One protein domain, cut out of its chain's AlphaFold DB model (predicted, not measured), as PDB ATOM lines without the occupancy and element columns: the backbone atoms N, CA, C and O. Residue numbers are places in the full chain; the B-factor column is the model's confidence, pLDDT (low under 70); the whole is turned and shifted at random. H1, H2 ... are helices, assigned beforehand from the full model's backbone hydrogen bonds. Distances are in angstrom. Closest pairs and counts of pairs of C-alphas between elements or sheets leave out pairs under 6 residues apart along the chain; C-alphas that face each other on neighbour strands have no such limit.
ATOM      1  N   GLU A 507     -28.814 101.851 -70.227       67.38
ATOM      2  CA  GLU A 507     -27.411 102.010 -69.870       67.38
ATOM      3  C   GLU A 507     -27.008 101.129 -68.679       67.38
ATOM      4  O   GLU A 507     -25.993 100.429 -68.755       67.38
ATOM      5  N   ALA A 508     -27.824 101.075 -67.624       68.62
ATOM      6  CA  ALA A 508     -27.618 100.196 -66.473       68.62
ATOM      7  C   ALA A 508     -27.613  98.726 -66.894       68.62
ATOM      8  O   ALA A 508     -26.763  97.954 -66.451       68.62
ATOM      9  N   ARG A 509     -28.509  98.350 -67.810       69.50
ATOM     10  CA  ARG A 509     -28.582  97.009 -68.394       69.50
ATOM     11  C   ARG A 509     -27.288  96.639 -69.112       69.50
ATOM     12  O   ARG A 509     -26.768  95.543 -68.916       69.50
ATOM     13  N   LYS A 510     -26.739  97.551 -69.920       76.62
ATOM     14  CA  LYS A 510     -25.459  97.338 -70.623       76.62
ATOM     15  C   LYS A 510     -24.280  97.205 -69.660       76.62
ATOM     16  O   LYS A 510     -23.345  96.469 -69.961       76.62
ATOM     17  N   LEU A 511     -24.317  97.915 -68.532       74.12
ATOM     18  CA  LEU A 511     -23.261  97.889 -67.520       74.12
ATOM     19  C   LEU A 511     -23.332  96.624 -66.649       74.12
ATOM     20  O   LEU A 511     -22.342  95.905 -66.526       74.12
ATOM     21  N   PHE A 512     -24.494  96.320 -66.073       74.19
ATOM     22  CA  PHE A 512     -24.636  95.329 -64.998       74.19
ATOM     23  C   PHE A 512     -25.296  94.013 -65.423       74.19
ATOM     24  O   PHE A 512     -25.172  93.017 -64.712       74.19
ATOM     25  N   GLY A 513     -25.890  93.949 -66.616       68.31
ATOM     26  CA  GLY A 513     -26.605  92.770 -67.107       68.31
ATOM     27  C   GLY A 513     -28.003  92.621 -66.499       68.31
ATOM     28  O   GLY A 513     -28.318  93.211 -65.469       68.31
ATOM     29  N   ASP A 514     -28.843  91.823 -67.160       59.12
ATOM     30  CA  ASP A 514     -30.283  91.745 -66.880       59.12
ATOM     31  C   ASP A 514     -30.603  91.198 -65.485       59.12
ATOM     32  O   ASP A 514     -31.297  91.850 -64.707       59.12
ATOM     33  N   ASP A 515     -30.048  90.035 -65.141       57.22
ATOM     34  CA  ASP A 515     -30.399  89.316 -63.912       57.22
ATOM     35  C   ASP A 515     -30.039  90.108 -62.639       57.22
ATOM     36  O   ASP A 515     -30.825  90.191 -61.698       57.22
ATOM     37  N   LEU A 516     -28.855  90.733 -62.608       63.19
ATOM     38  CA  LEU A 516     -28.373  91.495 -61.445       63.19
ATOM     39  C   LEU A 516     -29.071  92.848 -61.300       63.19
ATOM     40  O   LEU A 516     -29.276  93.316 -60.178       63.19
ATOM     41  N   LEU A 517     -29.419  93.485 -62.420       66.25
ATOM     42  CA  LEU A 517     -30.157  94.741 -62.407       66.25
ATOM     43  C   LEU A 517     -31.583  94.518 -61.892       66.25
ATOM     44  O   LEU A 517     -32.046  95.279 -61.046       66.25
ATOM     45  N   LEU A 518     -32.238  93.441 -62.330       59.09
ATOM     46  CA  LEU A 518     -33.550  93.032 -61.828       59.09
ATOM     47  C   LEU A 518     -33.528  92.764 -60.318       59.09
ATOM     48  O   LEU A 518     -34.372  93.293 -59.599       59.09
ATOM     49  N   ASP A 519     -32.536  92.021 -59.818       61.75
ATOM     50  CA  ASP A 519     -32.367  91.759 -58.378       61.75
ATOM     51  C   ASP A 519     -32.234  93.053 -57.549       61.75
ATOM     52  O   ASP A 519     -32.728  93.138 -56.423       61.75
ATOM     53  N   TYR A 520     -31.558  94.070 -58.092       63.91
ATOM     54  CA  TYR A 520     -31.343  95.347 -57.413       63.91
ATOM     55  C   TYR A 520     -32.574  96.264 -57.452       63.91
ATOM     56  O   TYR A 520     -32.885  96.903 -56.443       63.91
ATOM     57  N   LEU A 521     -33.279  96.316 -58.588       60.25
ATOM     58  CA  LEU A 521     -34.482  97.135 -58.779       60.25
ATOM     59  C   LEU A 521     -35.707  96.567 -58.042       60.25
ATOM     60  O   LEU A 521     -36.531  97.336 -57.560       60.25
ATOM     61  N   ASN A 522     -35.810  95.242 -57.888       53.88
ATOM     62  CA  ASN A 522     -36.971  94.559 -57.293       53.88
ATOM     63  C   ASN A 522     -36.961  94.532 -55.750       53.88
ATOM     64  O   ASN A 522     -37.320  93.529 -55.119       53.88
ATOM     65  N   ARG A 523     -36.536  95.628 -55.116       59.47
ATOM     66  CA  ARG A 523     -36.502  95.760 -53.652       59.47
ATOM     67  C   ARG A 523     -37.800  96.406 -53.147       59.47
ATOM     68  O   ARG A 523     -38.189  97.444 -53.666       59.47
ATOM     69  N   PRO A 524     -38.444  95.845 -52.105       49.81
ATOM     70  CA  PRO A 524     -39.780  96.270 -51.673       49.81
ATOM     71  C   PRO A 524     -39.860  97.725 -51.179       49.81
ATOM     72  O   PRO A 524     -40.926  98.322 -51.255       49.81
ATOM     73  N   ASP A 525     -38.739  98.302 -50.731       56.84
ATOM     74  CA  ASP A 525     -38.660  99.665 -50.182       56.84
ATOM     75  C   ASP A 525     -37.879 100.640 -51.091       56.84
ATOM     76  O   ASP A 525     -37.309 101.620 -50.603       56.84
ATOM     77  N   LEU A 526     -37.763 100.345 -52.392       58.12
ATOM     78  CA  LEU A 526     -36.955 101.118 -53.338       58.12
ATOM     79  C   LEU A 526     -37.717 101.392 -54.640       58.12
ATOM     80  O   LEU A 526     -38.112 100.460 -55.334       58.12
ATOM     81  N   SER A 527     -37.876 102.666 -55.004       60.09
ATOM     82  CA  SER A 527     -38.424 103.037 -56.310       60.09
ATOM     83  C   SER A 527     -37.394 102.821 -57.430       60.09
ATOM     84  O   SER A 527     -36.187 102.976 -57.229       60.09
ATOM     85  N   VAL A 528     -37.868 102.507 -58.641       56.59
ATOM     86  CA  VAL A 528     -37.010 102.365 -59.835       56.59
ATOM     87  C   VAL A 528     -36.257 103.666 -60.133       56.59
ATOM     88  O   VAL A 528     -35.078 103.628 -60.484       56.59
ATOM     89  N   HIS A 529     -36.913 104.813 -59.933       60.91
ATOM     90  CA  HIS A 529     -36.297 106.132 -60.059       60.91
ATOM     91  C   HIS A 529     -35.085 106.271 -59.125       60.91
ATOM     92  O   HIS A 529     -33.976 106.518 -59.592       60.91
ATOM     93  N   ASP A 530     -35.259 106.027 -57.824       62.84
ATOM     94  CA  ASP A 530     -34.191 106.211 -56.828       62.84
ATOM     95  C   ASP A 530     -33.081 105.162 -56.953       62.84
ATOM     96  O   ASP A 530     -31.949 105.375 -56.509       62.84
ATOM     97  N   ALA A 531     -33.385 104.013 -57.554       66.56
ATOM     98  CA  ALA A 531     -32.400 102.985 -57.845       66.56
ATOM     99  C   ALA A 531     -31.477 103.372 -59.010       66.56
ATOM    100  O   ALA A 531     -30.280 103.067 -58.968       66.56
ATOM    101  N   LEU A 532     -32.024 104.037 -60.031       70.44
ATOM    102  CA  LEU A 532     -31.308 104.433 -61.247       70.44
ATOM    103  C   LEU A 532     -30.718 105.845 -61.175       70.44
ATOM    104  O   LEU A 532     -29.796 106.143 -61.933       70.44
ATOM    105  N   TYR A 533     -31.191 106.686 -60.254       72.81
ATOM    106  CA  TYR A 533     -30.763 108.078 -60.094       72.81
ATOM    107  C   TYR A 533     -29.232 108.239 -60.040       72.81
ATOM    108  O   TYR A 533     -28.664 109.107 -60.697       72.81
ATOM    109  N   TYR A 534     -28.538 107.345 -59.328       74.06
ATOM    110  CA  TYR A 534     -27.085 107.420 -59.125       74.06
ATOM    111  C   TYR A 534     -26.240 106.800 -60.255       74.06
ATOM    112  O   TYR A 534     -25.008 106.769 -60.167       74.06
ATOM    113  N   LEU A 535     -26.871 106.275 -61.310       75.00
ATOM    114  CA  LEU A 535     -26.195 105.536 -62.377       75.00
ATOM    115  C   LEU A 535     -25.105 106.344 -63.109       75.00
ATOM    116  O   LEU A 535     -24.023 105.781 -63.313       75.00
ATOM    117  N   PRO A 536     -25.314 107.623 -63.487       75.94
ATOM    118  CA  PRO A 536     -24.286 108.387 -64.197       75.94
ATOM    119  C   PRO A 536     -23.005 108.545 -63.366       75.94
ATOM    120  O   PRO A 536     -21.897 108.313 -63.859       75.94
ATOM    121  N   THR A 537     -23.161 108.864 -62.078       75.44
ATOM    122  CA  THR A 537     -22.054 109.001 -61.121       75.44
ATOM    123  C   THR A 537     -21.339 107.668 -60.922       75.44
ATOM    124  O   THR A 537     -20.111 107.602 -61.012       75.44
ATOM    125  N   LEU A 538     -22.093 106.580 -60.739       80.25
ATOM    126  CA  LEU A 538     -21.537 105.239 -60.563       80.25
ATOM    127  C   LEU A 538     -20.746 104.772 -61.792       80.25
ATOM    128  O   LEU A 538     -19.638 104.258 -61.651       80.25
ATOM    129  N   LYS A 539     -21.271 104.983 -63.003       80.56
ATOM    130  CA  LYS A 539     -20.587 104.633 -64.256       80.56
ATOM    131  C   LYS A 539     -19.219 105.309 -64.355       80.56
ATOM    132  O   LYS A 539     -18.221 104.651 -64.653       80.56
ATOM    133  N   ASN A 540     -19.171 106.611 -64.091       76.50
ATOM    134  CA  ASN A 540     -17.938 107.391 -64.138       76.50
ATOM    135  C   ASN A 540     -16.940 106.939 -63.060       76.50
ATOM    136  O   ASN A 540     -15.748 106.807 -63.343       76.50
ATOM    137  N   LEU A 541     -17.425 106.636 -61.852       78.38
ATOM    138  CA  LEU A 541     -16.603 106.129 -60.756       78.38
ATOM    139  C   LEU A 541     -15.942 104.787 -61.107       78.38
ATOM    140  O   LEU A 541     -14.732 104.633 -60.927       78.38
ATOM    141  N   LEU A 542     -16.713 103.834 -61.639       83.38
ATOM    142  CA  LEU A 542     -16.208 102.515 -62.036       83.38
ATOM    143  C   LEU A 542     -15.176 102.624 -63.163       83.38
ATOM    144  O   LEU A 542     -14.104 102.024 -63.076       83.38
ATOM    145  N   ALA A 543     -15.461 103.447 -64.176       80.94
ATOM    146  CA  ALA A 543     -14.557 103.669 -65.299       80.94
ATOM    147  C   ALA A 543     -13.207 104.257 -64.851       80.94
ATOM    148  O   ALA A 543     -12.155 103.790 -65.283       80.94
ATOM    149  N   ARG A 544     -13.221 105.247 -63.950       76.38
ATOM    150  CA  ARG A 544     -12.009 105.948 -63.490       76.38
ATOM    151  C   ARG A 544     -11.125 105.096 -62.582       76.38
ATOM    152  O   ARG A 544      -9.911 105.258 -62.587       76.38
ATOM    153  N   ASN A 545     -11.724 104.168 -61.836       77.69
ATOM    154  CA  ASN A 545     -11.004 103.227 -60.975       77.69
ATOM    155  C   ASN A 545     -10.681 101.893 -61.684       77.69
ATOM    156  O   ASN A 545     -10.176 100.974 -61.045       77.69
ATOM    157  N   ASN A 546     -10.959 101.784 -62.992       80.94
ATOM    158  CA  ASN A 546     -10.747 100.585 -63.812       80.94
ATOM    159  C   ASN A 546     -11.393  99.317 -63.216       80.94
ATOM    160  O   ASN A 546     -10.784  98.246 -63.174       80.94
ATOM    161  N   ILE A 547     -12.625  99.460 -62.727       83.69
ATOM    162  CA  ILE A 547     -13.395  98.379 -62.103       83.69
ATOM    163  C   ILE A 547     -14.370  97.819 -63.128       83.69
ATOM    164  O   ILE A 547     -15.108  98.577 -63.757       83.69
ATOM    165  N   ASP A 548     -14.414  96.492 -63.252       84.44
ATOM    166  CA  ASP A 548     -15.429  95.816 -64.054       84.44
ATOM    167  C   ASP A 548     -16.821  96.008 -63.412       84.44
ATOM    168  O   ASP A 548     -17.045  95.556 -62.281       84.44
ATOM    169  N   PRO A 549     -17.783  96.647 -64.107       83.06
ATOM    170  CA  PRO A 549     -19.140  96.824 -63.598       83.06
ATOM    171  C   PRO A 549     -19.827  95.510 -63.208       83.06
ATOM    172  O   PRO A 549     -20.585  95.481 -62.236       83.06
ATOM    173  N   GLN A 550     -19.531  94.407 -63.903       80.69
ATOM    174  CA  GLN A 550     -20.090  93.087 -63.594       80.69
ATOM    175  C   GLN A 550     -19.549  92.523 -62.279       80.69
ATOM    176  O   GLN A 550     -20.283  91.905 -61.502       80.69
ATOM    177  N   GLU A 551     -18.260  92.728 -62.018       82.81
ATOM    178  CA  GLU A 551     -17.631  92.341 -60.761       82.81
ATOM    179  C   GLU A 551     -18.177  93.183 -59.603       82.81
ATOM    180  O   GLU A 551     -18.605  92.627 -58.590       82.81
ATOM    181  N   PHE A 552     -18.288  94.501 -59.794       84.56
ATOM    182  CA  PHE A 552     -18.863  95.411 -58.803       84.56
ATOM    183  C   PHE A 552     -20.320  95.071 -58.456       84.56
ATOM    184  O   PHE A 552     -20.698  95.042 -57.279       84.56
ATOM    185  N   ALA A 553     -21.143  94.761 -59.458       78.38
ATOM    186  CA  ALA A 553     -22.532  94.374 -59.239       78.38
ATOM    187  C   ALA A 553     -22.641  93.106 -58.376       78.38
ATOM    188  O   ALA A 553     -23.449  93.048 -57.444       78.38
ATOM    189  N   LYS A 554     -21.783  92.109 -58.622       78.69
ATOM    190  CA  LYS A 554     -21.768  90.843 -57.869       78.69
ATOM    191  C   LYS A 554     -21.281  91.005 -56.431       78.69
ATOM    192  O   LYS A 554     -21.829  90.355 -55.543       78.69
ATOM    193  N   THR A 555     -20.261  91.826 -56.190       79.88
ATOM    194  CA  THR A 555     -19.628  91.961 -54.862       79.88
ATOM    195  C   THR A 555     -20.277  93.027 -53.981       79.88
ATOM    196  O   THR A 555     -20.215  92.926 -52.747       79.88
ATOM    197  N   THR A 556     -20.897  94.038 -54.592       80.38
ATOM    198  CA  THR A 556     -21.404  95.223 -53.895       80.38
ATOM    199  C   THR A 556     -22.908  95.380 -54.071       80.38
ATOM    200  O   THR A 556     -23.621  95.223 -53.082       80.38
ATOM    201  N   MET A 557     -23.428  95.600 -55.284       77.00
ATOM    202  CA  MET A 557     -24.871  95.860 -55.481       77.00
ATOM    203  C   MET A 557     -25.753  94.699 -55.007       77.00
ATOM    204  O   MET A 557     -26.752  94.913 -54.320       77.00
ATOM    205  N   ARG A 558     -25.344  93.457 -55.282       75.75
ATOM    206  CA  ARG A 558     -26.049  92.262 -54.803       75.75
ATOM    207  C   ARG A 558     -26.082  92.177 -53.278       75.75
ATOM    208  O   ARG A 558     -27.103  91.829 -52.696       75.75
ATOM    209  N   HIS A 559     -24.983  92.522 -52.609       76.00
ATOM    210  CA  HIS A 559     -24.942  92.534 -51.147       76.00
ATOM    211  C   HIS A 559     -25.723  93.708 -50.548       76.00
ATOM    212  O   HIS A 559     -26.322  93.526 -49.497       76.00
ATOM    213  N   VAL A 560     -25.784  94.865 -51.216       75.94
ATOM    214  CA  VAL A 560     -26.682  95.973 -50.838       75.94
ATOM    215  C   VAL A 560     -28.146  95.528 -50.907       75.94
ATOM    216  O   VAL A 560     -28.929  95.871 -50.025       75.94
ATOM    217  N   ALA A 561     -28.512  94.736 -51.920       65.69
ATOM    218  CA  ALA A 561     -29.852  94.168 -52.040       65.69
ATOM    219  C   ALA A 561     -30.160  93.134 -50.940       65.69
ATOM    220  O   ALA A 561     -31.283  93.088 -50.448       65.69
ATOM    221  N   MET A 562     -29.168  92.338 -50.521       65.69
ATOM    222  CA  MET A 562     -29.312  91.336 -49.452       65.69
ATOM    223  C   MET A 562     -29.272  91.925 -48.030       65.69
ATOM    224  O   MET A 562     -29.775  91.305 -47.090       65.69
ATOM    225  N   ASP A 563     -28.648  93.088 -47.842       67.19
ATOM    226  CA  ASP A 563     -28.491  93.756 -46.550       67.19
ATOM    227  C   ASP A 563     -29.770  94.546 -46.207       67.19
ATOM    228  O   ASP A 563     -29.907  95.724 -46.523       67.19
ATOM    229  N   HIS A 564     -30.746  93.883 -45.578       55.94
ATOM    230  CA  HIS A 564     -32.008  94.494 -45.120       55.94
ATOM    231  C   HIS A 564     -31.889  95.245 -43.778       55.94
ATOM    232  O   HIS A 564     -32.905  95.534 -43.146       55.94
ATOM    233  N   ALA A 565     -30.680  95.546 -43.297       56.81
ATOM    234  CA  ALA A 565     -30.519  96.265 -42.037       56.81
ATOM    235  C   ALA A 565     -31.125  97.681 -42.131       56.81
ATOM    236  O   ALA A 565     -30.720  98.493 -42.966       56.81
ATOM    237  N   SER A 566     -32.091  97.977 -41.260       52.06
ATOM    238  CA  SER A 566     -32.586  99.326 -40.999       52.06
ATOM    239  C   SER A 566     -31.542 100.091 -40.181       52.06
ATOM    240  O   SER A 566     -31.225  99.712 -39.054       52.06
ATOM    241  N   TYR A 567     -30.972 101.145 -40.764       53.00
ATOM    242  CA  TYR A 567     -30.090 102.084 -40.072       53.00
ATOM    243  C   TYR A 567     -30.912 103.213 -39.446       53.00
ATOM    244  O   TYR A 567     -32.019 103.503 -39.901       53.00
ATOM    245  N   GLU A 568     -30.348 103.898 -38.447       44.22
ATOM    246  CA  GLU A 568     -30.968 105.083 -37.828       44.22
ATOM    247  C   GLU A 568     -31.273 106.202 -38.855       44.22
ATOM    248  O   GLU A 568     -32.177 107.000 -38.631       44.22
ATOM    249  N   GLU A 569     -30.578 106.213 -40.006       45.91
ATOM    250  CA  GLU A 569     -30.731 107.184 -41.109       45.91
ATOM    251  C   GLU A 569     -31.417 106.613 -42.382       45.91
ATOM    252  O   GLU A 569     -31.537 107.330 -43.373       45.91
ATOM    253  N   GLY A 570     -31.870 105.347 -42.406       58.12
ATOM    254  CA  GLY A 570     -32.547 104.738 -43.574       58.12
ATOM    255  C   GLY A 570     -32.102 103.308 -43.933       58.12
ATOM    256  O   GLY A 570     -31.298 102.693 -43.241       58.12
ATOM    257  N   THR A 571     -32.651 102.735 -45.013       69.75
ATOM    258  CA  THR A 571     -32.306 101.379 -45.513       69.75
ATOM    259  C   THR A 571     -30.926 101.339 -46.196       69.75
ATOM    260  O   THR A 571     -30.399 102.370 -46.610       69.75
ATOM    261  N   ALA A 572     -30.340 100.148 -46.403       72.44
ATOM    262  CA  ALA A 572     -29.033  99.992 -47.067       72.44
ATOM    263  C   ALA A 572     -28.929 100.641 -48.466       72.44
ATOM    264  O   ALA A 572     -27.827 100.977 -48.895       72.44
ATOM    265  N   HIS A 573     -30.056 100.851 -49.167       72.31
ATOM    266  CA  HIS A 573     -30.093 101.621 -50.421       72.31
ATOM    267  C   HIS A 573     -29.734 103.087 -50.214       72.31
ATOM    268  O   HIS A 573     -28.895 103.616 -50.926       72.31
ATOM    269  N   HIS A 574     -30.361 103.734 -49.233       73.06
ATOM    270  CA  HIS A 574     -30.144 105.148 -48.951       73.06
ATOM    271  C   HIS A 574     -28.701 105.401 -48.516       73.06
ATOM    272  O   HIS A 574     -28.103 106.393 -48.917       73.06
ATOM    273  N   LEU A 575     -28.103 104.461 -47.773       75.50
ATOM    274  CA  LEU A 575     -26.673 104.499 -47.481       75.50
ATOM    275  C   LEU A 575     -25.837 104.342 -48.759       75.50
ATOM    276  O   LEU A 575     -24.924 105.128 -48.974       75.50
ATOM    277  N   PHE A 576     -26.136 103.360 -49.613       80.81
ATOM    278  CA  PHE A 576     -25.435 103.183 -50.889       80.81
ATOM    279  C   PHE A 576     -25.519 104.446 -51.767       80.81
ATOM    280  O   PHE A 576     -24.486 104.939 -52.213       80.81
ATOM    281  N   GLY A 577     -26.714 105.017 -51.924       76.12
ATOM    282  CA  GLY A 577     -26.960 106.261 -52.651       76.12
ATOM    283  C   GLY A 577     -26.224 107.452 -52.048       76.12
ATOM    284  O   GLY A 577     -25.457 108.109 -52.741       76.12
ATOM    285  N   GLY A 578     -26.354 107.677 -50.739       73.50
ATOM    286  CA  GLY A 578     -25.664 108.764 -50.040       73.50
ATOM    287  C   GLY A 578     -24.138 108.647 -50.067       73.50
ATOM    288  O   GLY A 578     -23.437 109.655 -50.002       73.50
ATOM    289  N   LEU A 579     -23.590 107.435 -50.199       76.38
ATOM    290  CA  LEU A 579     -22.162 107.263 -50.453       76.38
ATOM    291  C   LEU A 579     -21.802 107.729 -51.863       76.38
ATOM    292  O   LEU A 579     -20.901 108.558 -51.991       76.38
ATOM    293  N   ILE A 580     -22.503 107.233 -52.889       77.31
ATOM    294  CA  ILE A 580     -22.251 107.589 -54.296       77.31
ATOM    295  C   ILE A 580     -22.406 109.097 -54.529       77.31
ATOM    296  O   ILE A 580     -21.527 109.702 -55.137       77.31
ATOM    297  N   ASP A 581     -23.472 109.697 -54.006       70.06
ATOM    298  CA  ASP A 581     -23.852 111.100 -54.224       70.06
ATOM    299  C   ASP A 581     -23.165 112.093 -53.278       70.06
ATOM    300  O   ASP A 581     -23.052 113.274 -53.571       70.06
ATOM    301  N   GLY A 582     -22.685 111.622 -52.127       69.25
ATOM    302  CA  GLY A 582     -21.912 112.435 -51.195       69.25
ATOM    303  C   GLY A 582     -20.417 112.219 -51.391       69.25
ATOM    304  O   GLY A 582     -19.735 112.942 -52.113       69.25
ATOM    305  N   ALA A 583     -19.888 111.198 -50.719       64.56
ATOM    306  CA  ALA A 583     -18.448 111.003 -50.576       64.56
ATOM    307  C   ALA A 583     -17.710 110.770 -51.906       64.56
ATOM    308  O   ALA A 583     -16.544 111.140 -52.021       64.56
ATOM    309  N   PHE A 584     -18.354 110.137 -52.890       70.06
ATOM    310  CA  PHE A 584     -17.728 109.857 -54.184       70.06
ATOM    311  C   PHE A 584     -18.002 110.951 -55.225       70.06
ATOM    312  O   PHE A 584     -17.095 111.267 -55.992       70.06
ATOM    313  N   PHE A 585     -19.189 111.564 -55.226       67.44
ATOM    314  CA  PHE A 585     -19.518 112.687 -56.107       67.44
ATOM    315  C   PHE A 585     -18.614 113.898 -55.848       67.44
ATOM    316  O   PHE A 585     -17.952 114.357 -56.773       67.44
ATOM    317  N   TYR A 586     -18.487 114.349 -54.592       68.50
ATOM    318  CA  TYR A 586     -17.615 115.483 -54.256       68.50
ATOM    319  C   TYR A 586     -16.148 115.213 -54.606       68.50
ATOM    320  O   TYR A 586     -15.476 116.088 -55.149       68.50
ATOM    321  N   ALA A 587     -15.671 113.984 -54.373       68.00
ATOM    322  CA  ALA A 587     -14.333 113.576 -54.791       68.00
ATOM    323  C   ALA A 587     -14.160 113.680 -56.303       68.00
ATOM    324  O   ALA A 587     -13.169 114.221 -56.785       68.00
ATOM    325  N   MET A 588     -15.129 113.175 -57.063       69.31
ATOM    326  CA  MET A 588     -15.064 113.187 -58.515       69.31
ATOM    327  C   MET A 588     -15.147 114.592 -59.103       69.31
ATOM    328  O   MET A 588     -14.389 114.872 -60.032       69.31
ATOM    329  N   ASP A 589     -16.014 115.451 -58.571       70.81
ATOM    330  CA  ASP A 589     -16.166 116.842 -59.004       70.81
ATOM    331  C   ASP A 589     -14.902 117.652 -58.727       70.81
ATOM    332  O   ASP A 589     -14.414 118.346 -59.618       70.81
ATOM    333  N   GLU A 590     -14.312 117.513 -57.537       70.12
ATOM    334  CA  GLU A 590     -13.047 118.172 -57.209       70.12
ATOM    335  C   GLU A 590     -11.911 117.656 -58.105       70.12
ATOM    336  O   GLU A 590     -11.131 118.444 -58.638       70.12
ATOM    337  N   MET A 591     -11.867 116.346 -58.370       70.75
ATOM    338  CA  MET A 591     -10.884 115.761 -59.285       70.75
ATOM    339  C   MET A 591     -11.043 116.264 -60.726       70.75
ATOM    340  O   MET A 591     -10.042 116.499 -61.400       70.75
ATOM    341  N   ILE A 592     -12.280 116.425 -61.209       68.00
ATOM    342  CA  ILE A 592     -12.589 116.986 -62.537       68.00
ATOM    343  C   ILE A 592     -12.245 118.482 -62.585       68.00
ATOM    344  O   ILE A 592     -11.704 118.954 -63.584       68.00
ATOM    345  N   ALA A 593     -12.527 119.237 -61.521       68.75
ATOM    346  CA  ALA A 593     -12.183 120.653 -61.421       68.75
ATOM    347  C   ALA A 593     -10.661 120.869 -61.437       68.75
ATOM    348  O   ALA A 593     -10.169 121.694 -62.204       68.75
ATOM    349  N   ASP A 594      -9.910 120.077 -60.670       66.88
ATOM    350  CA  ASP A 594      -8.443 120.101 -60.646       66.88
ATOM    351  C   ASP A 594      -7.829 119.805 -62.026       66.88
ATOM    352  O   ASP A 594      -6.869 120.468 -62.431       66.88
ATOM    353  N   GLU A 595      -8.409 118.861 -62.776       65.75
ATOM    354  CA  GLU A 595      -8.010 118.553 -64.157       65.75
ATOM    355  C   GLU A 595      -8.300 119.711 -65.120       65.75
ATOM    356  O   GLU A 595      -7.443 120.071 -65.930       65.75
ATOM    357  N   ASN A 596      -9.481 120.327 -65.015       66.06
ATOM    358  CA  ASN A 596      -9.878 121.460 -65.853       66.06
ATOM    359  C   ASN A 596      -9.054 122.728 -65.570       66.06
ATOM    360  O   ASN A 596      -8.825 123.532 -66.473       66.06
ATOM    361  N   GLU A 597      -8.586 122.902 -64.333       68.44
ATOM    362  CA  GLU A 597      -7.718 124.008 -63.914       68.44
ATOM    363  C   GLU A 597      -6.230 123.765 -64.229       68.44
ATOM    364  O   GLU A 597      -5.394 124.636 -63.979       68.44
ATOM    365  N   GLY A 598      -5.882 122.606 -64.802       59.53
ATOM    366  CA  GLY A 598      -4.510 122.261 -65.175       59.53
ATOM    367  C   GLY A 598      -3.580 122.052 -63.977       59.53
ATOM    368  O   GLY A 598      -2.365 122.226 -64.111       59.53
ATOM    369  N   ARG A 599      -4.122 121.712 -62.799       61.38
ATOM    370  CA  ARG A 599      -3.313 121.393 -61.618       61.38
ATOM    371  C   ARG A 599      -2.635 120.036 -61.823       61.38
ATOM    372  O   ARG A 599      -3.296 119.018 -61.998       61.38
ATOM    373  N   GLU A 600      -1.302 120.010 -61.815       56.69
ATOM    374  CA  GLU A 600      -0.544 118.768 -61.988       56.69
ATOM    375  C   GLU A 600      -0.578 117.917 -60.709       56.69
ATOM    376  O   GLU A 600       0.002 118.277 -59.682       56.69
ATOM    377  N   TYR A 601      -1.227 116.753 -60.782       63.19
ATOM    378  CA  TYR A 601      -1.043 115.683 -59.803       63.19
ATOM    379  C   TYR A 601       0.380 115.107 -59.894       63.19
ATOM    380  O   TYR A 601       0.984 115.133 -60.976       63.19
ATOM    381  N   PRO A 602       0.917 114.513 -58.811       55.03
ATOM    382  CA  PRO A 602       2.138 113.721 -58.904       55.03
ATOM    383  C   PRO A 602       1.947 112.652 -59.993       55.03
ATOM    384  O   PRO A 602       1.010 111.869 -59.914       55.03
ATOM    385  N   GLU A 603       2.813 112.645 -61.013       55.28
ATOM    386  CA  GLU A 603       2.789 111.753 -62.197       55.28
ATOM    387  C   GLU A 603       1.906 112.159 -63.401       55.28
ATOM    388  O   GLU A 603       1.866 111.413 -64.382       55.28
ATOM    389  N   GLY A 604       1.268 113.336 -63.408       53.91
ATOM    390  CA  GLY A 604       0.675 113.916 -64.631       53.91
ATOM    391  C   GLY A 604      -0.513 113.147 -65.231       53.91
ATOM    392  O   GLY A 604      -0.743 113.211 -66.440       53.91
ATOM    393  N   ARG A 605      -1.261 112.405 -64.407       52.72
ATOM    394  CA  ARG A 605      -2.447 111.629 -64.807       52.72
ATOM    395  C   ARG A 605      -3.572 111.746 -63.766       52.72
ATOM    396  O   ARG A 605      -3.255 111.965 -62.595       52.72
ATOM    397  N   PRO A 606      -4.850 111.569 -64.164       56.91
ATOM    398  CA  PRO A 606      -5.970 111.429 -63.234       56.91
ATOM    399  C   PRO A 606      -5.650 110.371 -62.176       56.91
ATOM    400  O   PRO A 606      -5.335 109.232 -62.530       56.91
ATOM    401  N   LEU A 607      -5.695 110.734 -60.893       67.94
ATOM    402  CA  LEU A 607      -5.533 109.763 -59.811       67.94
ATOM    403  C   LEU A 607      -6.786 108.875 -59.744       67.94
ATOM    404  O   LEU A 607      -7.894 109.352 -59.970       67.94
ATOM    405  N   ASP A 608      -6.638 107.586 -59.434       74.50
ATOM    406  CA  ASP A 608      -7.780 106.805 -58.946       74.50
ATOM    407  C   ASP A 608      -8.181 107.300 -57.544       74.50
ATOM    408  O   ASP A 608      -7.464 108.079 -56.906       74.50
ATOM    409  N   LEU A 609      -9.341 106.880 -57.044       75.62
ATOM    410  CA  LEU A 609      -9.865 107.420 -55.791       75.62
ATOM    411  C   LEU A 609      -8.945 107.131 -54.594       75.62
ATOM    412  O   LEU A 609      -8.778 107.977 -53.715       75.62
ATOM    413  N   VAL A 610      -8.334 105.946 -54.551       77.38
ATOM    414  CA  VAL A 610      -7.424 105.549 -53.464       77.38
ATOM    415  C   VAL A 610      -6.174 106.426 -53.480       77.38
ATOM    416  O   VAL A 610      -5.736 106.921 -52.435       77.38
ATOM    417  N   SER A 611      -5.635 106.676 -54.668       76.44
ATOM    418  CA  SER A 611      -4.479 107.535 -54.894       76.44
ATOM    419  C   SER A 611      -4.792 108.996 -54.566       76.44
ATOM    420  O   SER A 611      -3.973 109.674 -53.946       76.44
ATOM    421  N   TYR A 612      -5.996 109.469 -54.889       76.50
ATOM    422  CA  TYR A 612      -6.461 110.814 -54.552       76.50
ATOM    423  C   TYR A 612      -6.588 111.024 -53.036       76.50
ATOM    424  O   TYR A 612      -6.056 111.992 -52.486       76.50
ATOM    425  N   VAL A 613      -7.217 110.079 -52.331       76.00
ATOM    426  CA  VAL A 613      -7.324 110.115 -50.861       76.00
ATOM    427  C   VAL A 613      -5.937 110.063 -50.214       76.00
ATOM    428  O   VAL A 613      -5.681 110.786 -49.250       76.00
ATOM    429  N   SER A 614      -5.015 109.274 -50.772       77.88
ATOM    430  CA  SER A 614      -3.626 109.188 -50.299       77.88
ATOM    431  C   SER A 614      -2.862 110.499 -50.502       77.88
ATOM    432  O   SER A 614      -2.188 110.966 -49.583       77.88
ATOM    433  N   TYR A 615      -3.017 111.146 -51.660       76.94
ATOM    434  CA  TYR A 615      -2.456 112.469 -51.941       76.94
ATOM    435  C   TYR A 615      -2.965 113.527 -50.951       76.94
ATOM    436  O   TYR A 615      -2.184 114.273 -50.361       76.94
ATOM    437  N   LYS A 616      -4.271 113.558 -50.693       74.69
ATOM    438  CA  LYS A 616      -4.865 114.519 -49.758       74.69
ATOM    439  C   LYS A 616      -4.481 114.237 -48.307       74.69
ATOM    440  O   LYS A 616      -4.210 115.172 -47.558       74.69
ATOM    441  N   ALA A 617      -4.338 112.976 -47.910       75.94
ATOM    442  CA  ALA A 617      -3.818 112.623 -46.590       75.94
ATOM    443  C   ALA A 617      -2.412 113.174 -46.323       75.94
ATOM    444  O   ALA A 617      -2.111 113.544 -45.187       75.94
ATOM    445  N   GLN A 618      -1.566 113.292 -47.351       78.75
ATOM    446  CA  GLN A 618      -0.250 113.926 -47.214       78.75
ATOM    447  C   GLN A 618      -0.355 115.427 -46.910       78.75
ATOM    448  O   GLN A 618       0.501 115.966 -46.209       78.75
ATOM    449  N   GLN A 619      -1.409 116.098 -47.382       78.12
ATOM    450  CA  GLN A 619      -1.658 117.515 -47.094       78.12
ATOM    451  C   GLN A 619      -2.208 117.751 -45.678       78.12
ATOM    452  O   GLN A 619      -2.019 118.829 -45.117       78.12
ATOM    453  N   TYR A 620      -2.821 116.731 -45.065       80.12
ATOM    454  CA  TYR A 620      -3.410 116.799 -43.722       80.12
ATOM    455  C   TYR A 620      -2.807 115.746 -42.766       80.12
ATOM    456  O   TYR A 620      -3.515 114.858 -42.270       80.12
ATOM    457  N   PRO A 621      -1.502 115.839 -42.438       78.69
ATOM    458  CA  PRO A 621      -0.798 114.825 -41.645       78.69
ATOM    459  C   PRO A 621      -1.303 114.710 -40.197       78.69
ATOM    460  O   PRO A 621      -1.087 113.695 -39.538       78.69
ATOM    461  N   SER A 622      -1.993 115.734 -39.684       80.12
ATOM    462  CA  SER A 622      -2.547 115.771 -38.325       80.12
ATOM    463  C   SER A 622      -3.867 115.002 -38.165       80.12
ATOM    464  O   SER A 622      -4.270 114.707 -37.037       80.12
ATOM    465  N   VAL A 623      -4.546 114.642 -39.260       78.69
ATOM    466  CA  VAL A 623      -5.859 113.983 -39.211       78.69
ATOM    467  C   VAL A 623      -5.677 112.471 -39.070       78.69
ATOM    468  O   VAL A 623      -5.621 111.729 -40.047       78.69
ATOM    469  N   LYS A 624      -5.605 111.989 -37.824       79.38
ATOM    470  CA  LYS A 624      -5.319 110.578 -37.501       79.38
ATOM    471  C   LYS A 624      -6.215 109.571 -38.238       79.38
ATOM    472  O   LYS A 624      -5.710 108.587 -38.760       79.38
ATOM    473  N   LYS A 625      -7.525 109.829 -38.327       75.25
ATOM    474  CA  LYS A 625      -8.470 108.930 -39.016       75.25
ATOM    475  C   LYS A 625      -8.204 108.821 -40.524       75.25
ATOM    476  O   LYS A 625      -8.396 107.751 -41.088       75.25
ATOM    477  N   LEU A 626      -7.718 109.894 -41.151       72.69
ATOM    478  CA  LEU A 626      -7.333 109.908 -42.563       72.69
ATOM    479  C   LEU A 626      -6.040 109.109 -42.786       72.69
ATOM    480  O   LEU A 626      -5.958 108.314 -43.718       72.69
ATOM    481  N   GLN A 627      -5.073 109.232 -41.872       82.81
ATOM    482  CA  GLN A 627      -3.852 108.416 -41.888       82.81
ATOM    483  C   GLN A 627      -4.150 106.925 -41.668       82.81
ATOM    484  O   GLN A 627      -3.539 106.066 -42.300       82.81
ATOM    485  N   ASP A 628      -5.104 106.606 -40.790       79.25
ATOM    486  CA  ASP A 628      -5.545 105.229 -40.546       79.25
ATOM    487  C   ASP A 628      -6.311 104.652 -41.758       79.25
ATOM    488  O   ASP A 628      -6.179 103.462 -42.055       79.25
ATOM    489  N   LEU A 629      -7.068 105.482 -42.492       77.69
ATOM    490  CA  LEU A 629      -7.739 105.093 -43.738       77.69
ATOM    491  C   LEU A 629      -6.726 104.762 -44.843       77.69
ATOM    492  O   LEU A 629      -6.803 103.671 -45.408       77.69
ATOM    493  N   VAL A 630      -5.748 105.639 -45.098       78.25
ATOM    494  CA  VAL A 630      -4.691 105.403 -46.101       78.25
ATOM    495  C   VAL A 630      -3.881 104.156 -45.769       78.25
ATOM    496  O   VAL A 630      -3.736 103.272 -46.611       78.25
ATOM    497  N   ARG A 631      -3.465 104.005 -44.508       78.56
ATOM    498  CA  ARG A 631      -2.763 102.799 -44.052       78.56
ATOM    499  C   ARG A 631      -3.583 101.532 -44.283       78.56
ATOM    500  O   ARG A 631      -3.026 100.481 -44.578       78.56
ATOM    501  N   SER A 632      -4.911 101.613 -44.181       75.06
ATOM    502  CA  SER A 632      -5.776 100.461 -44.431       75.06
ATOM    503  C   SER A 632      -5.808 100.020 -45.899       75.06
ATOM    504  O   SER A 632      -6.000  98.828 -46.148       75.06
ATOM    505  N   PHE A 633      -5.572 100.937 -46.841       73.31
ATOM    506  CA  PHE A 633      -5.374 100.605 -48.253       73.31
ATOM    507  C   PHE A 633      -3.998  99.974 -48.489       73.31
ATOM    508  O   PHE A 633      -3.900  98.961 -49.178       73.31
ATOM    509  N   GLU A 634      -2.952 100.511 -47.855       71.81
ATOM    510  CA  GLU A 634      -1.566 100.040 -47.999       71.81
ATOM    511  C   GLU A 634      -1.318  98.661 -47.358       71.81
ATOM    512  O   GLU A 634      -0.674  97.804 -47.959       71.81
ATOM    513  N   GLU A 635      -1.838  98.411 -46.150       64.81
ATOM    514  CA  GLU A 635      -1.592  97.169 -45.394       64.81
ATOM    515  C   GLU A 635      -2.340  95.955 -45.954       64.81
ATOM    516  O   GLU A 635      -1.896  94.818 -45.777       64.81
ATOM    517  N   LYS A 636      -3.503  96.173 -46.575       57.69
ATOM    518  CA  LYS A 636      -4.372  95.086 -47.047       57.69
ATOM    519  C   LYS A 636      -4.439  94.958 -48.562       57.69
ATOM    520  O   LYS A 636      -4.986  93.968 -49.035       57.69
ATOM    521  N   GLY A 637      -3.936  95.947 -49.307       58.78
ATOM    522  CA  GLY A 637      -4.183  96.064 -50.745       58.78
ATOM    523  C   GLY A 637      -5.672  96.177 -51.090       58.78
ATOM    524  O   GLY A 637      -6.034  95.960 -52.238       58.78
ATOM    525  N   SER A 638      -6.527  96.462 -50.098       62.81
ATOM    526  CA  SER A 638      -7.976  96.354 -50.229       62.81
ATOM    527  C   SER A 638      -8.558  97.597 -50.878       62.81
ATOM    528  O   SER A 638      -8.586  98.666 -50.266       62.81
ATOM    529  N   SER A 639      -9.078  97.448 -52.090       73.31
ATOM    530  CA  SER A 639      -9.889  98.473 -52.738       73.31
ATOM    531  C   SER A 639     -11.240  98.628 -52.015       73.31
ATOM    532  O   SER A 639     -11.847  97.630 -51.603       73.31
ATOM    533  N   PRO A 640     -11.773  99.861 -51.866       75.75
ATOM    534  CA  PRO A 640     -13.098 100.063 -51.279       75.75
ATOM    535  C   PRO A 640     -14.205  99.372 -52.093       75.75
ATOM    536  O   PRO A 640     -15.286  99.128 -51.566       75.75
ATOM    537  N   PHE A 641     -13.923  98.996 -53.341       78.88
ATOM    538  CA  PHE A 641     -14.857  98.366 -54.269       78.88
ATOM    539  C   PHE A 641     -14.851  96.824 -54.232       78.88
ATOM    540  O   PHE A 641     -15.637  96.195 -54.938       78.88
ATOM    541  N   GLU A 642     -14.009  96.192 -53.406       77.81
ATOM    542  CA  GLU A 642     -13.904  94.720 -53.325       77.81
ATOM    543  C   GLU A 642     -15.127  94.049 -52.691       77.81
ATOM    544  O   GLU A 642     -15.392  92.868 -52.916       77.81
ATOM    545  N   SER A 643     -15.860  94.770 -51.842       81.31
ATOM    546  CA  SER A 643     -17.074  94.261 -51.205       81.31
ATOM    547  C   SER A 643     -17.908  95.387 -50.613       81.31
ATOM    548  O   SER A 643     -17.370  96.408 -50.183       81.31
ATOM    549  N   TRP A 644     -19.204  95.134 -50.424       82.50
ATOM    550  CA  TRP A 644     -20.089  96.051 -49.697       82.50
ATOM    551  C   TRP A 644     -19.563  96.447 -48.303       82.50
ATOM    552  O   TRP A 644     -19.703  97.589 -47.875       82.50
ATOM    553  N   LYS A 645     -18.887  95.539 -47.588       80.56
ATOM    554  CA  LYS A 645     -18.290  95.846 -46.277       80.56
ATOM    555  C   LYS A 645     -17.116  96.825 -46.381       80.56
ATOM    556  O   LYS A 645     -16.991  97.707 -45.531       80.56
ATOM    557  N   ALA A 646     -16.252  96.659 -47.383       77.06
ATOM    558  CA  ALA A 646     -15.150  97.584 -47.645       77.06
ATOM    559  C   ALA A 646     -15.684  98.957 -48.077       77.06
ATOM    560  O   ALA A 646     -15.241  99.980 -47.553       77.06
ATOM    561  N   PHE A 647     -16.716  98.956 -48.922       79.56
ATOM    562  CA  PHE A 647     -17.391 100.146 -49.425       79.56
ATOM    563  C   PHE A 647     -18.038 100.966 -48.294       79.56
ATOM    564  O   PHE A 647     -17.837 102.176 -48.203       79.56
ATOM    565  N   LYS A 648     -18.715 100.300 -47.346       78.81
ATOM    566  CA  LYS A 648     -19.257 100.931 -46.126       78.81
ATOM    567  C   LYS A 648     -18.170 101.538 -45.241       78.81
ATOM    568  O   LYS A 648     -18.270 102.696 -44.845       78.81
ATOM    569  N   LYS A 649     -17.106 100.776 -44.960       75.50
ATOM    570  CA  LYS A 649     -15.995 101.239 -44.112       75.50
ATOM    571  C   LYS A 649     -15.308 102.477 -44.701       75.50
ATOM    572  O   LYS A 649     -14.903 103.371 -43.953       75.50
ATOM    573  N   PHE A 650     -15.178 102.518 -46.026       76.00
ATOM    574  CA  PHE A 650     -14.686 103.691 -46.737       76.00
ATOM    575  C   PHE A 650     -15.582 104.902 -46.487       76.00
ATOM    576  O   PHE A 650     -15.087 105.936 -46.053       76.00
ATOM    577  N   GLY A 651     -16.893 104.744 -46.661       71.75
ATOM    578  CA  GLY A 651     -17.883 105.783 -46.401       71.75
ATOM    579  C   GLY A 651     -17.841 106.376 -44.992       71.75
ATOM    580  O   GLY A 651     -17.775 107.592 -44.826       71.75
ATOM    581  N   GLU A 652     -17.812 105.523 -43.967       69.12
ATOM    582  CA  GLU A 652     -17.736 105.941 -42.556       69.12
ATOM    583  C   GLU A 652     -16.456 106.730 -42.242       69.12
ATOM    584  O   GLU A 652     -16.471 107.683 -41.461       69.12
ATOM    585  N   SER A 653     -15.341 106.336 -42.860       64.94
ATOM    586  CA  SER A 653     -14.040 106.982 -42.661       64.94
ATOM    587  C   SER A 653     -13.889 108.250 -43.513       64.94
ATOM    588  O   SER A 653     -13.221 109.195 -43.094       64.94
ATOM    589  N   GLY A 654     -14.527 108.276 -44.687       59.38
ATOM    590  CA  GLY A 654     -14.491 109.348 -45.681       59.38
ATOM    591  C   GLY A 654     -15.455 110.503 -45.409       59.38
ATOM    592  O   GLY A 654     -15.182 111.608 -45.855       59.38
ATOM    593  N   ARG A 655     -16.520 110.323 -44.608       62.06
ATOM    594  CA  ARG A 655     -17.406 111.430 -44.165       62.06
ATOM    595  C   ARG A 655     -16.650 112.578 -43.461       62.06
ATOM    596  O   ARG A 655     -17.160 113.682 -43.398       62.06
ATOM    597  N   ILE A 656     -15.434 112.338 -42.966       57.28
ATOM    598  CA  ILE A 656     -14.553 113.327 -42.304       57.28
ATOM    599  C   ILE A 656     -13.808 114.216 -43.315       57.28
ATOM    600  O   ILE A 656     -13.171 115.191 -42.942       57.28
TER     601      ILE A 656
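What this domain is: This is residues 507 to 656 of the 659 residues of an uncharacterized protein of Parcubacteria group bacterium GW2011_GWA2_53_21 (UniProt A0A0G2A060). A long helix, H6, runs through the domain, with H4 and H9 crossing it at its middle part. Where H6 begins, H5 packs on its first turns, with H1 and H2 packed on H5 and H3 beyond; toward the other end of the longest axis lies the hairpin of H7 and H8, which H8 joins to H9. The printed part has 150 residues, with nine named helices, H1 to H9 in chain order, and no named strand; the class is all helix. The whole is compact, with a radius of gyration of the C-alphas of 15.9 A and spans of 44 by 31 by 25 A.

Where its parts are: H6, residues 572 to 596, measures 34.4 A from C-alpha 572 at (-29.033, 99.992, -47.067) to C-alpha 596 at (-9.878, 121.460, -65.853). Before it come H1, residues 507 to 512, beginning at C-alpha 507 at (-27.411, 102.010, -69.870), H2, residues 514 to 521, H3, residues 528 to 532, H4, residues 535 to 544, 14.2 A long, and H5, residues 549 to 562, 18.3 A. After it come H7, residues 609 to 619, 15.6 A, H8, residues 624 to 636, 18.2 A, and H9, residues 644 to 654, 15.0 A.

How they stand to each other: H6 touches H4 with residues 580 to 588 alone, closest at the C-alphas of Thr 537 and Phe 585, 6.7 A, at a steep tilt of 56 degrees. H6 and H9 only just touch, with 3 pairs of C-alphas within 8 A, the closest those of Leu 579 and Gly 651, 6.1 A. H5 and H6 form a hairpin, closest at the C-alphas of Val 560 and Ala 572, 6.0 A; their shallow tilt of 34.7 degrees, opposite ways, is only just short of steep. H5 is the hub, touching 4 helices. It touches H9 about perpendicular, at 87 degrees, with the C-alphas of Thr 556 and Trp 644 closest, 4.5 A apart. It touches H1 about perpendicular, closest at Phe 512 and Gln 550, C-alphas 5.3 A apart. It touches H2 at a steep tilt of 39 degrees, the same way, closest at the C-alphas of Tyr 520 and Ala 561, 5.7 A. H2 and H3 only just touch, with 3 pairs of C-alphas within 8 A, the closest those of Leu 521 and Val 528, 5.9 A. H8 and H9 form a hairpin at a shallow tilt of 30 degrees, with the C-alphas of Leu 629 and Ser 653 closest, 6.7 A. H7 and H8 form another, at a steep tilt of 43 degrees, closest at the C-alphas of Ser 614 and Val 630, 5.8 A. In H1, H2, H3, H4 and H9 every O i to N i+4 pair is within hydrogen-bond range; in H5 8 of 10 are, in H6 18 of 21, in H7 6 of 7 and in H8 8 of 9.

The domain as a whole: The two C-alphas farthest apart, those of Pro 524 and Glu 603, are 46.5 A apart. The printed part has no cut. The link from H6 to H7, residues 597 to 608, is long. The mean pLDDT of the printed part is 70.4, and 64 residues are under 70, among them 513 to 531, 561 to 571 and 592 to 607.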